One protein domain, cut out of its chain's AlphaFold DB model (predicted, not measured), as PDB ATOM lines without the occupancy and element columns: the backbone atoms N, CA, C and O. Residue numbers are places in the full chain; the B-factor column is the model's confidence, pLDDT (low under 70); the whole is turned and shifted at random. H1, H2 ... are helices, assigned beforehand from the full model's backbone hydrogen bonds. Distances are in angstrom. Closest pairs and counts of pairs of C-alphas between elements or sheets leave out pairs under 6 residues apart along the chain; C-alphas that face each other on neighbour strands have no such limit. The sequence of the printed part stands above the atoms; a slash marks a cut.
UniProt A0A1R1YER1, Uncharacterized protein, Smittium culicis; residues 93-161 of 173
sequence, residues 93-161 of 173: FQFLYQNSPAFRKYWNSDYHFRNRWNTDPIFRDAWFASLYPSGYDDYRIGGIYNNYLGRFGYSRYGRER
ATOM      1  N   PHE A  93     -20.659   9.205  11.627       94.94
ATOM      2  CA  PHE A  93     -20.183   7.846  11.371       94.94
ATOM      3  C   PHE A  93     -18.710   7.687  11.746       94.94
ATOM      4  O   PHE A  93     -18.364   6.760  12.472       94.94
ATOM      5  N   GLN A  94     -17.853   8.620  11.320       95.19
ATOM      6  CA  GLN A  94     -16.438   8.613  11.690       95.19
ATOM      7  C   GLN A  94     -16.249   8.674  13.208       95.19
ATOM      8  O   GLN A  94     -15.488   7.886  13.770       95.19
ATOM      9  N   PHE A  95     -16.990   9.555  13.877       94.31
ATOM     10  CA  PHE A  95     -16.992   9.672  15.329       94.31
ATOM     11  C   PHE A  95     -17.335   8.345  16.010       94.31
ATOM     12  O   PHE A  95     -16.625   7.919  16.918       94.31
ATOM     13  N   LEU A  96     -18.392   7.662  15.568       94.12
ATOM     14  CA  LEU A  96     -18.784   6.372  16.134       94.12
ATOM     15  C   LEU A  96     -17.759   5.277  15.841       94.12
ATOM     16  O   LEU A  96     -17.381   4.540  16.747       94.12
ATOM     17  N   TYR A  97     -17.274   5.190  14.604       95.12
ATOM     18  CA  TYR A  97     -16.324   4.162  14.190       95.12
ATOM     19  C   TYR A  97     -14.980   4.275  14.920       95.12
ATOM     20  O   TYR A  97     -14.382   3.261  15.282       95.12
ATOM     21  N   GLN A  98     -14.506   5.499  15.159       94.12
ATOM     22  CA  GLN A  98     -13.236   5.734  15.845       94.12
ATOM     23  C   GLN A  98     -13.359   5.603  17.368       94.12
ATOM     24  O   GLN A  98     -12.422   5.122  18.002       94.12
ATOM     25  N   ASN A  99     -14.507   5.969  17.955       93.19
ATOM     26  CA  ASN A  99     -14.631   6.117  19.408       93.19
ATOM     27  C   ASN A  99     -15.525   5.071  20.103       93.19
ATOM     28  O   ASN A  99     -15.519   5.003  21.330       93.19
ATOM     29  N   SER A 100     -16.291   4.252  19.371       92.31
ATOM     30  CA  SER A 100     -17.081   3.146  19.939       92.31
ATOM     31  C   SER A 100     -16.539   1.791  19.473       92.31
ATOM     32  O   SER A 100     -16.786   1.378  18.334       92.31
ATOM     33  N   PRO A 101     -15.845   1.037  20.350       91.69
ATOM     34  CA  PRO A 101     -15.371  -0.307  20.025       91.69
ATOM     35  C   PRO A 101     -16.500  -1.257  19.614       91.69
ATOM     36  O   PRO A 101     -16.335  -2.042  18.681       91.69
ATOM     37  N   ALA A 102     -17.661  -1.158  20.272       90.44
ATOM     38  CA  ALA A 102     -18.835  -1.966  19.954       90.44
ATOM     39  C   ALA A 102     -19.373  -1.644  18.554       90.44
ATOM     40  O   ALA A 102     -19.593  -2.554  17.760       90.44
ATOM     41  N   PHE A 103     -19.510  -0.355  18.224       94.56
ATOM     42  CA  PHE A 103     -19.939   0.071  16.893       94.56
ATOM     43  C   PHE A 103     -18.996  -0.453  15.812       94.56
ATOM     44  O   PHE A 103     -19.444  -1.051  14.839       94.56
ATOM     45  N   ARG A 104     -17.680  -0.284  16.002       94.69
ATOM     46  CA  ARG A 104     -16.667  -0.756  15.052       94.69
ATOM     47  C   ARG A 104     -16.709  -2.274  14.870       94.69
ATOM     48  O   ARG A 104     -16.619  -2.743  13.738       94.69
ATOM     49  N   LYS A 105     -16.876  -3.034  15.961       94.06
ATOM     50  CA  LYS A 105     -17.048  -4.497  15.922       94.06
ATOM     51  C   LYS A 105     -18.239  -4.862  15.037       94.06
ATOM     52  O   LYS A 105     -18.045  -5.545  14.036       94.06
ATOM     53  N   TYR A 106     -19.432  -4.348  15.347       94.38
ATOM     54  CA  TYR A 106     -20.641  -4.662  14.580       94.38
ATOM     55  C   TYR A 106     -20.563  -4.184  13.127       94.38
ATOM     56  O   TYR A 106     -20.948  -4.925  12.228       94.38
ATOM     57  N   TRP A 107     -20.002  -2.997  12.867       95.94
ATOM     58  CA  TRP A 107     -19.815  -2.498  11.502       95.94
ATOM     59  C   TRP A 107     -18.993  -3.459  10.645       95.94
ATOM     60  O   TRP A 107     -19.346  -3.724   9.494       95.94
ATOM     61  N   ASN A 108     -17.917  -4.005  11.211       95.06
ATOM     62  CA  ASN A 108     -16.994  -4.865  10.482       95.06
ATOM     63  C   ASN A 108     -17.491  -6.309  10.365       95.06
ATOM     64  O   ASN A 108     -17.204  -6.956   9.362       95.06
ATOM     65  N   SER A 109     -18.260  -6.816  11.331       94.50
ATOM     66  CA  SER A 109     -18.669  -8.228  11.349       94.50
ATOM     67  C   SER A 109     -20.099  -8.492  10.875       94.50
ATOM     68  O   SER A 109     -20.362  -9.562  10.341       94.50
ATOM     69  N   ASP A 110     -21.035  -7.558  11.057       95.12
ATOM     70  CA  ASP A 110     -22.472  -7.815  10.899       95.12
ATOM     71  C   ASP A 110     -23.061  -7.077   9.682       95.12
ATOM     72  O   ASP A 110     -23.094  -5.847   9.606       95.12
ATOM     73  N   TYR A 111     -23.559  -7.846   8.711       94.81
ATOM     74  CA  TYR A 111     -24.251  -7.305   7.542       94.81
ATOM     75  C   TYR A 111     -25.575  -6.613   7.901       94.81
ATOM     76  O   TYR A 111     -25.859  -5.535   7.372       94.81
ATOM     77  N   HIS A 112     -26.372  -7.182   8.809       94.56
ATOM     78  CA  HIS A 112     -27.652  -6.598   9.215       94.56
ATOM     79  C   HIS A 112     -27.449  -5.254   9.906       94.56
ATOM     80  O   HIS A 112     -28.221  -4.322   9.670       94.56
ATOM     81  N   PHE A 113     -26.373  -5.124  10.681       95.19
ATOM     82  CA  PHE A 113     -25.966  -3.859  11.278       95.19
ATOM     83  C   PHE A 113     -25.741  -2.775  10.221       95.19
ATOM     84  O   PHE A 113     -26.306  -1.683  10.311       95.19
ATOM     85  N   ARG A 114     -24.954  -3.092   9.183       95.94
ATOM     86  CA  ARG A 114     -24.680  -2.172   8.067       95.94
ATOM     87  C   ARG A 114     -25.953  -1.823   7.304       95.94
ATOM     88  O   ARG A 114     -26.177  -0.658   6.981       95.94
ATOM     89  N   ASN A 115     -26.807  -2.813   7.047       94.94
ATOM     90  CA  ASN A 115     -28.074  -2.591   6.364       94.94
ATOM     91  C   ASN A 115     -28.986  -1.641   7.159       94.94
ATOM     92  O   ASN A 115     -29.497  -0.671   6.600       94.94
ATOM     93  N   ARG A 116     -29.136  -1.853   8.474       93.94
ATOM     94  CA  ARG A 116     -29.911  -0.957   9.350       93.94
ATOM     95  C   ARG A 116     -29.318   0.437   9.398       93.94
ATOM     96  O   ARG A 116     -30.043   1.402   9.219       93.94
ATOM     97  N   TRP A 117     -28.003   0.556   9.555       95.31
ATOM     98  CA  TRP A 117     -27.346   1.858   9.510       95.31
ATOM     99  C   TRP A 117     -27.670   2.633   8.229       95.31
ATOM    100  O   TRP A 117     -27.940   3.830   8.291       95.31
ATOM    101  N   ASN A 118     -27.690   1.969   7.073       94.19
ATOM    102  CA  ASN A 118     -27.975   2.618   5.795       94.19
ATOM    103  C   ASN A 118     -29.463   2.955   5.598       94.19
ATOM    104  O   ASN A 118     -29.775   3.916   4.900       94.19
ATOM    105  N   THR A 119     -30.380   2.210   6.217       95.25
ATOM    106  CA  THR A 119     -31.828   2.311   5.945       95.25
ATOM    107  C   THR A 119     -32.618   3.033   7.035       95.25
ATOM    108  O   THR A 119     -33.589   3.719   6.729       95.25
ATOM    109  N   ASP A 120     -32.185   2.959   8.290       94.12
ATOM    110  CA  ASP A 120     -32.975   3.349   9.455       94.12
ATOM    111  C   ASP A 120     -32.378   4.583  10.169       94.12
ATOM    112  O   ASP A 120     -31.302   4.497  10.771       94.12
ATOM    113  N   PRO A 121     -33.042   5.757  10.112       91.25
ATOM    114  CA  PRO A 121     -32.585   6.959  10.808       91.25
ATOM    115  C   PRO A 121     -32.617   6.832  12.332       91.25
ATOM    116  O   PRO A 121     -31.670   7.273  12.981       91.25
ATOM    117  N   ILE A 122     -33.632   6.172  12.896       90.56
ATOM    118  CA  ILE A 122     -33.778   5.990  14.349       90.56
ATOM    119  C   ILE A 122     -32.620   5.135  14.868       90.56
ATOM    120  O   ILE A 122     -32.046   5.417  15.919       90.56
ATOM    121  N   PHE A 123     -32.209   4.125  14.099       92.50
ATOM    122  CA  PHE A 123     -31.033   3.320  14.421       92.50
ATOM    123  C   PHE A 123     -29.745   4.145  14.478       92.50
ATOM    124  O   PHE A 123     -28.948   3.975  15.406       92.50
ATOM    125  N   ARG A 124     -29.539   5.047  13.510       92.88
ATOM    126  CA  ARG A 124     -28.368   5.936  13.485       92.88
ATOM    127  C   ARG A 124     -28.356   6.870  14.690       92.88
ATOM    128  O   ARG A 124     -27.322   6.987  15.348       92.88
ATOM    129  N   ASP A 125     -29.497   7.473  15.005       90.94
ATOM    130  CA  ASP A 125     -29.641   8.389  16.137       90.94
ATOM    131  C   ASP A 125     -29.449   7.675  17.474       90.94
ATOM    132  O   ASP A 125     -28.692   8.146  18.320       90.94
ATOM    133  N   ALA A 126     -30.022   6.480  17.638       89.44
ATOM    134  CA  ALA A 126     -29.847   5.670  18.840       89.44
ATOM    135  C   ALA A 126     -28.376   5.294  19.087       89.44
ATOM    136  O   ALA A 126     -27.906   5.306  20.231       89.44
ATOM    137  N   TRP A 127     -27.632   4.976  18.023       90.88
ATOM    138  CA  TRP A 127     -26.192   4.736  18.110       90.88
ATOM    139  C   TRP A 127     -25.416   6.002  18.413       90.88
ATOM    140  O   TRP A 127     -24.541   5.983  19.277       90.88
ATOM    141  N   PHE A 128     -25.737   7.107  17.755       91.06
ATOM    142  CA  PHE A 128     -25.055   8.369  17.991       91.06
ATOM    143  C   PHE A 128     -25.254   8.865  19.432       91.06
ATOM    144  O   PHE A 128     -24.277   9.202  20.104       91.06
ATOM    145  N   ALA A 129     -26.474   8.743  19.960       88.88
ATOM    146  CA  ALA A 129     -26.834   9.044  21.344       88.88
ATOM    147  C   ALA A 129     -26.058   8.218  22.388       88.88
ATOM    148  O   ALA A 129     -25.981   8.604  23.554       88.88
ATOM    149  N   SER A 130     -25.472   7.074  22.002       84.38
ATOM    150  CA  SER A 130     -24.646   6.260  22.909       84.38
ATOM    151  C   SER A 130     -23.348   6.952  23.329       84.38
ATOM    152  O   SER A 130     -22.867   6.732  24.439       84.38
ATOM    153  N   LEU A 131     -22.798   7.798  22.454       85.38
ATOM    154  CA  LEU A 131     -21.561   8.531  22.700       85.38
ATOM    155  C   LEU A 131     -21.779  10.039  22.788       85.38
ATOM    156  O   LEU A 131     -21.004  10.698  23.478       85.38
ATOM    157  N   TYR A 132     -22.783  10.586  22.107       83.31
ATOM    158  CA  TYR A 132     -23.072  12.012  22.085       83.31
ATOM    159  C   TYR A 132     -24.405  12.312  22.795       83.31
ATOM    160  O   TYR A 132     -25.469  12.108  22.217       83.31
ATOM    161  N   PRO A 133     -24.366  12.774  24.056       67.81
ATOM    162  CA  PRO A 133     -25.558  12.881  24.898       67.81
ATOM    163  C   PRO A 133     -26.498  14.054  24.584       67.81
ATOM    164  O   PRO A 133     -27.639  14.023  25.037       67.81
ATOM    165  N   SER A 134     -26.024  15.100  23.902       75.94
ATOM    166  CA  SER A 134     -26.760  16.365  23.768       75.94
ATOM    167  C   SER A 134     -27.795  16.306  22.642       75.94
ATOM    168  O   SER A 134     -27.437  15.992  21.508       75.94
ATOM    169  N   GLY A 135     -29.059  16.625  22.941       73.75
ATOM    170  CA  GLY A 135     -30.148  16.691  21.954       73.75
ATOM    171  C   GLY A 135     -30.750  15.339  21.543       73.75
ATOM    172  O   GLY A 135     -31.422  15.276  20.520       73.75
ATOM    173  N   TYR A 136     -30.506  14.268  22.310       78.62
ATOM    174  CA  TYR A 136     -31.012  12.911  22.036       78.62
ATOM    175  C   TYR A 136     -31.726  12.293  23.248       78.62
ATOM    176  O   TYR A 136     -31.587  11.096  23.509       78.62
ATOM    177  N   ASP A 137     -32.469  13.091  24.015       77.44
ATOM    178  CA  ASP A 137     -33.088  12.648  25.273       77.44
ATOM    179  C   ASP A 137     -34.047  11.461  25.081       77.44
ATOM    180  O   ASP A 137     -34.031  10.521  25.880       77.44
ATOM    181  N   ASP A 138     -34.747  11.400  23.943       78.06
ATOM    182  CA  ASP A 138     -35.624  10.281  23.570       78.06
ATOM    183  C   ASP A 138     -34.904   8.925  23.520       78.06
ATOM    184  O   ASP A 138     -35.519   7.879  23.711       78.06
ATOM    185  N   TYR A 139     -33.591   8.909  23.297       78.75
ATOM    186  CA  TYR A 139     -32.784   7.691  23.185       78.75
ATOM    187  C   TYR A 139     -32.075   7.320  24.492       78.75
ATOM    188  O   TYR A 139     -31.290   6.361  24.514       78.75
ATOM    189  N   ARG A 140     -32.315   8.078  25.567       71.62
ATOM    190  CA  ARG A 140     -31.665   7.962  26.881       71.62
ATOM    191  C   ARG A 140     -32.631   7.446  27.939       71.62
ATOM    192  O   ARG A 140     -33.727   7.012  27.614       71.62
ATOM    193  N   ILE A 141     -32.162   7.274  29.177       67.50
ATOM    194  CA  ILE A 141     -32.950   6.661  30.265       67.50
ATOM    195  C   ILE A 141     -34.223   7.484  30.468       67.50
ATOM    196  O   ILE A 141     -34.129   8.687  30.670       67.50
ATOM    197  N   GLY A 142     -35.386   6.834  30.361       70.44
ATOM    198  CA  GLY A 142     -36.702   7.484  30.401       70.44
ATOM    199  C   GLY A 142     -37.266   7.913  29.038       70.44
ATOM    200  O   GLY A 142     -38.453   8.207  28.956       70.44
ATOM    201  N   GLY A 143     -36.466   7.901  27.968       75.25
ATOM    202  CA  GLY A 143     -36.911   8.232  26.613       75.25
ATOM    203  C   GLY A 143     -37.553   7.054  25.868       75.25
ATOM    204  O   GLY A 143     -37.229   5.886  26.114       75.25
ATOM    205  N   ILE A 144     -38.435   7.362  24.910       78.62
ATOM    206  CA  ILE A 144     -39.220   6.378  24.137       78.62
ATOM    207  C   ILE A 144     -38.361   5.371  23.347       78.62
ATOM    208  O   ILE A 144     -38.792   4.249  23.079       78.62
ATOM    209  N   TYR A 145     -37.118   5.732  23.025       77.44
ATOM    210  CA  TYR A 145     -36.154   4.927  22.273       77.44
ATOM    211  C   TYR A 145     -34.970   4.436  23.121       77.44
ATOM    212  O   TYR A 145     -33.981   3.939  22.571       77.44
ATOM    213  N   ASN A 146     -35.041   4.511  24.456       73.44
ATOM    214  CA  ASN A 146     -33.969   4.059  25.353       73.44
ATOM    215  C   ASN A 146     -33.423   2.661  25.001       73.44
ATOM    216  O   ASN A 146     -32.210   2.449  24.914       73.44
ATOM    217  N   ASN A 147     -34.330   1.719  24.741       78.75
ATOM    218  CA  ASN A 147     -34.001   0.318  24.491       78.75
ATOM    219  C   ASN A 147     -34.035  -0.058  22.998       78.75
ATOM    220  O   ASN A 147     -34.102  -1.238  22.653       78.75
ATOM    221  N   TYR A 148     -33.987   0.932  22.098       83.38
ATOM    222  CA  TYR A 148     -34.094   0.689  20.657       83.38
ATOM    223  C   TYR A 148     -33.031  -0.299  20.161       83.38
ATOM    224  O   TYR A 148     -33.352  -1.293  19.521       83.38
ATOM    225  N   LEU A 149     -31.767  -0.077  20.530       83.94
ATOM    226  CA  LEU A 149     -30.658  -0.950  20.128       83.94
ATOM    227  C   LEU A 149     -30.719  -2.338  20.781       83.94
ATOM    228  O   LEU A 149     -30.416  -3.334  20.126       83.94
ATOM    229  N   GLY A 150     -31.166  -2.412  22.039       80.50
ATOM    230  CA  GLY A 150     -31.294  -3.671  22.774       80.50
ATOM    231  C   GLY A 150     -32.346  -4.605  22.176       80.50
ATOM    232  O   GLY A 150     -32.128  -5.813  22.144       80.50
ATOM    233  N   ARG A 151     -33.425  -4.061  21.590       79.62
ATOM    234  CA  ARG A 151     -34.421  -4.841  20.827       79.62
ATOM    235  C   ARG A 151     -33.796  -5.626  19.666       79.62
ATOM    236  O   ARG A 151     -34.320  -6.666  19.287       79.62
ATOM    237  N   PHE A 152     -32.683  -5.145  19.117       78.50
ATOM    238  CA  PHE A 152     -31.962  -5.788  18.017       78.50
ATOM    239  C   PHE A 152     -30.708  -6.545  18.478       78.50
ATOM    240  O   PHE A 152     -29.891  -6.929  17.649       78.50
ATOM    241  N   GLY A 153     -30.534  -6.746  19.788       80.94
ATOM    242  CA  GLY A 153     -29.382  -7.459  20.346       80.94
ATOM    243  C   GLY A 153     -28.074  -6.659  20.343       80.94
ATOM    244  O   GLY A 153     -27.012  -7.220  20.608       80.94
ATOM    245  N   TYR A 154     -28.122  -5.352  20.075       84.44
ATOM    246  CA  TYR A 154     -26.930  -4.512  20.043       84.44
ATOM    247  C   TYR A 154     -26.670  -3.836  21.393       84.44
ATOM    248  O   TYR A 154     -27.525  -3.129  21.933       84.44
ATOM    249  N   SER A 155     -25.454  -4.002  21.925       76.56
ATOM    250  CA  SER A 155     -25.036  -3.383  23.190       76.56
ATOM    251  C   SER A 155     -24.232  -2.102  22.953       76.56
ATOM    252  O   SER A 155     -23.180  -2.125  22.314       76.56
ATOM    253  N   ARG A 156     -24.697  -0.983  23.528       68.75
ATOM    254  CA  ARG A 156     -24.028   0.335  23.451       68.75
ATOM    255  C   ARG A 156     -22.661   0.370  24.144       68.75
ATOM    256  O   ARG A 156     -21.816   1.173  23.771       68.75
ATOM    257  N   TYR A 157     -22.448  -0.482  25.148       60.66
ATOM    258  CA  TYR A 157     -21.317  -0.366  26.080       60.66
ATOM    259  C   TYR A 157     -20.304  -1.507  25.985       60.66
ATOM    260  O   TYR A 157     -19.483  -1.657  26.885       60.66
ATOM    261  N   GLY A 158     -20.376  -2.356  24.953       49.38
ATOM    262  CA  GLY A 158     -19.453  -3.490  24.800       49.38
ATOM    263  C   GLY A 158     -19.508  -4.524  25.937       49.38
ATOM    264  O   GLY A 158     -18.784  -5.508  25.893       49.38
ATOM    265  N   ARG A 159     -20.379  -4.339  26.938       42.94
ATOM    266  CA  ARG A 159     -20.718  -5.367  27.916       42.94
ATOM    267  C   ARG A 159     -21.772  -6.259  27.285       42.94
ATOM    268  O   ARG A 159     -22.923  -5.846  27.113       42.94
ATOM    269  N   GLU A 160     -21.346  -7.457  26.915       37.94
ATOM    270  CA  GLU A 160     -22.211  -8.611  26.715       37.94
ATOM    271  C   GLU A 160     -22.989  -8.806  28.019       37.94
ATOM    272  O   GLU A 160     -22.458  -9.264  29.029       37.94
ATOM    273  N   ARG A 161     -24.241  -8.340  28.057       43.72
ATOM    274  CA  ARG A 161     -25.123  -8.661  29.173       43.72
ATOM    275  C   ARG A 161     -25.650 -10.061  28.919       43.72
ATOM    276  O   ARG A 161     -26.587 -10.246  28.148       43.72
TER     277      ARG A 161
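This is residues 93 to 161 of the 173 residues of an uncharacterized protein of Smittium culicis (UniProt A0A1R1YER1). Four short helices follow one another with a sharp corner at each link, folding the chain back so that H4 comes near H1. The last 30 residues, 132 to 161, have no named element; they loop out beyond H4, away from H1, then turn back toward H2. The printed part has 69 residues, 36 of them in four named helices, H1 to H4 in order along the chain, with no named strand; the class is all helix, and the whole is compact, with a radius of gyration of the C-alphas of 11.2 A and spans of 31 by 26 by 22 A.

H1, residues 93 to 99, and H2, residues 101 to 109, touch only at the corner, C-alphas of Tyr 97 and Arg 104 closest at 5.0 A. H1 only just touches H4, residues 121 to 131, with 3 pairs of C-alphas within 8 A, closest Leu 96 and Phe 128 at 6.8 A; the tilt is shallow, 27 degrees, the same way. H3, residues 111 to 119, is apart from H1. Every O i to N i+4 pair is within hydrogen-bond range in H1, H2 and H3, and 6 of 7 in H4.

H1 begins at C-alpha 93 (-20.183, 7.846, 11.371). H4, 16.3 A long, ends at C-alpha 131 (-21.561, 8.531, 22.700).

The printed part has no cut. Residues 133, 141 and 156 to 161 have pLDDT under 70.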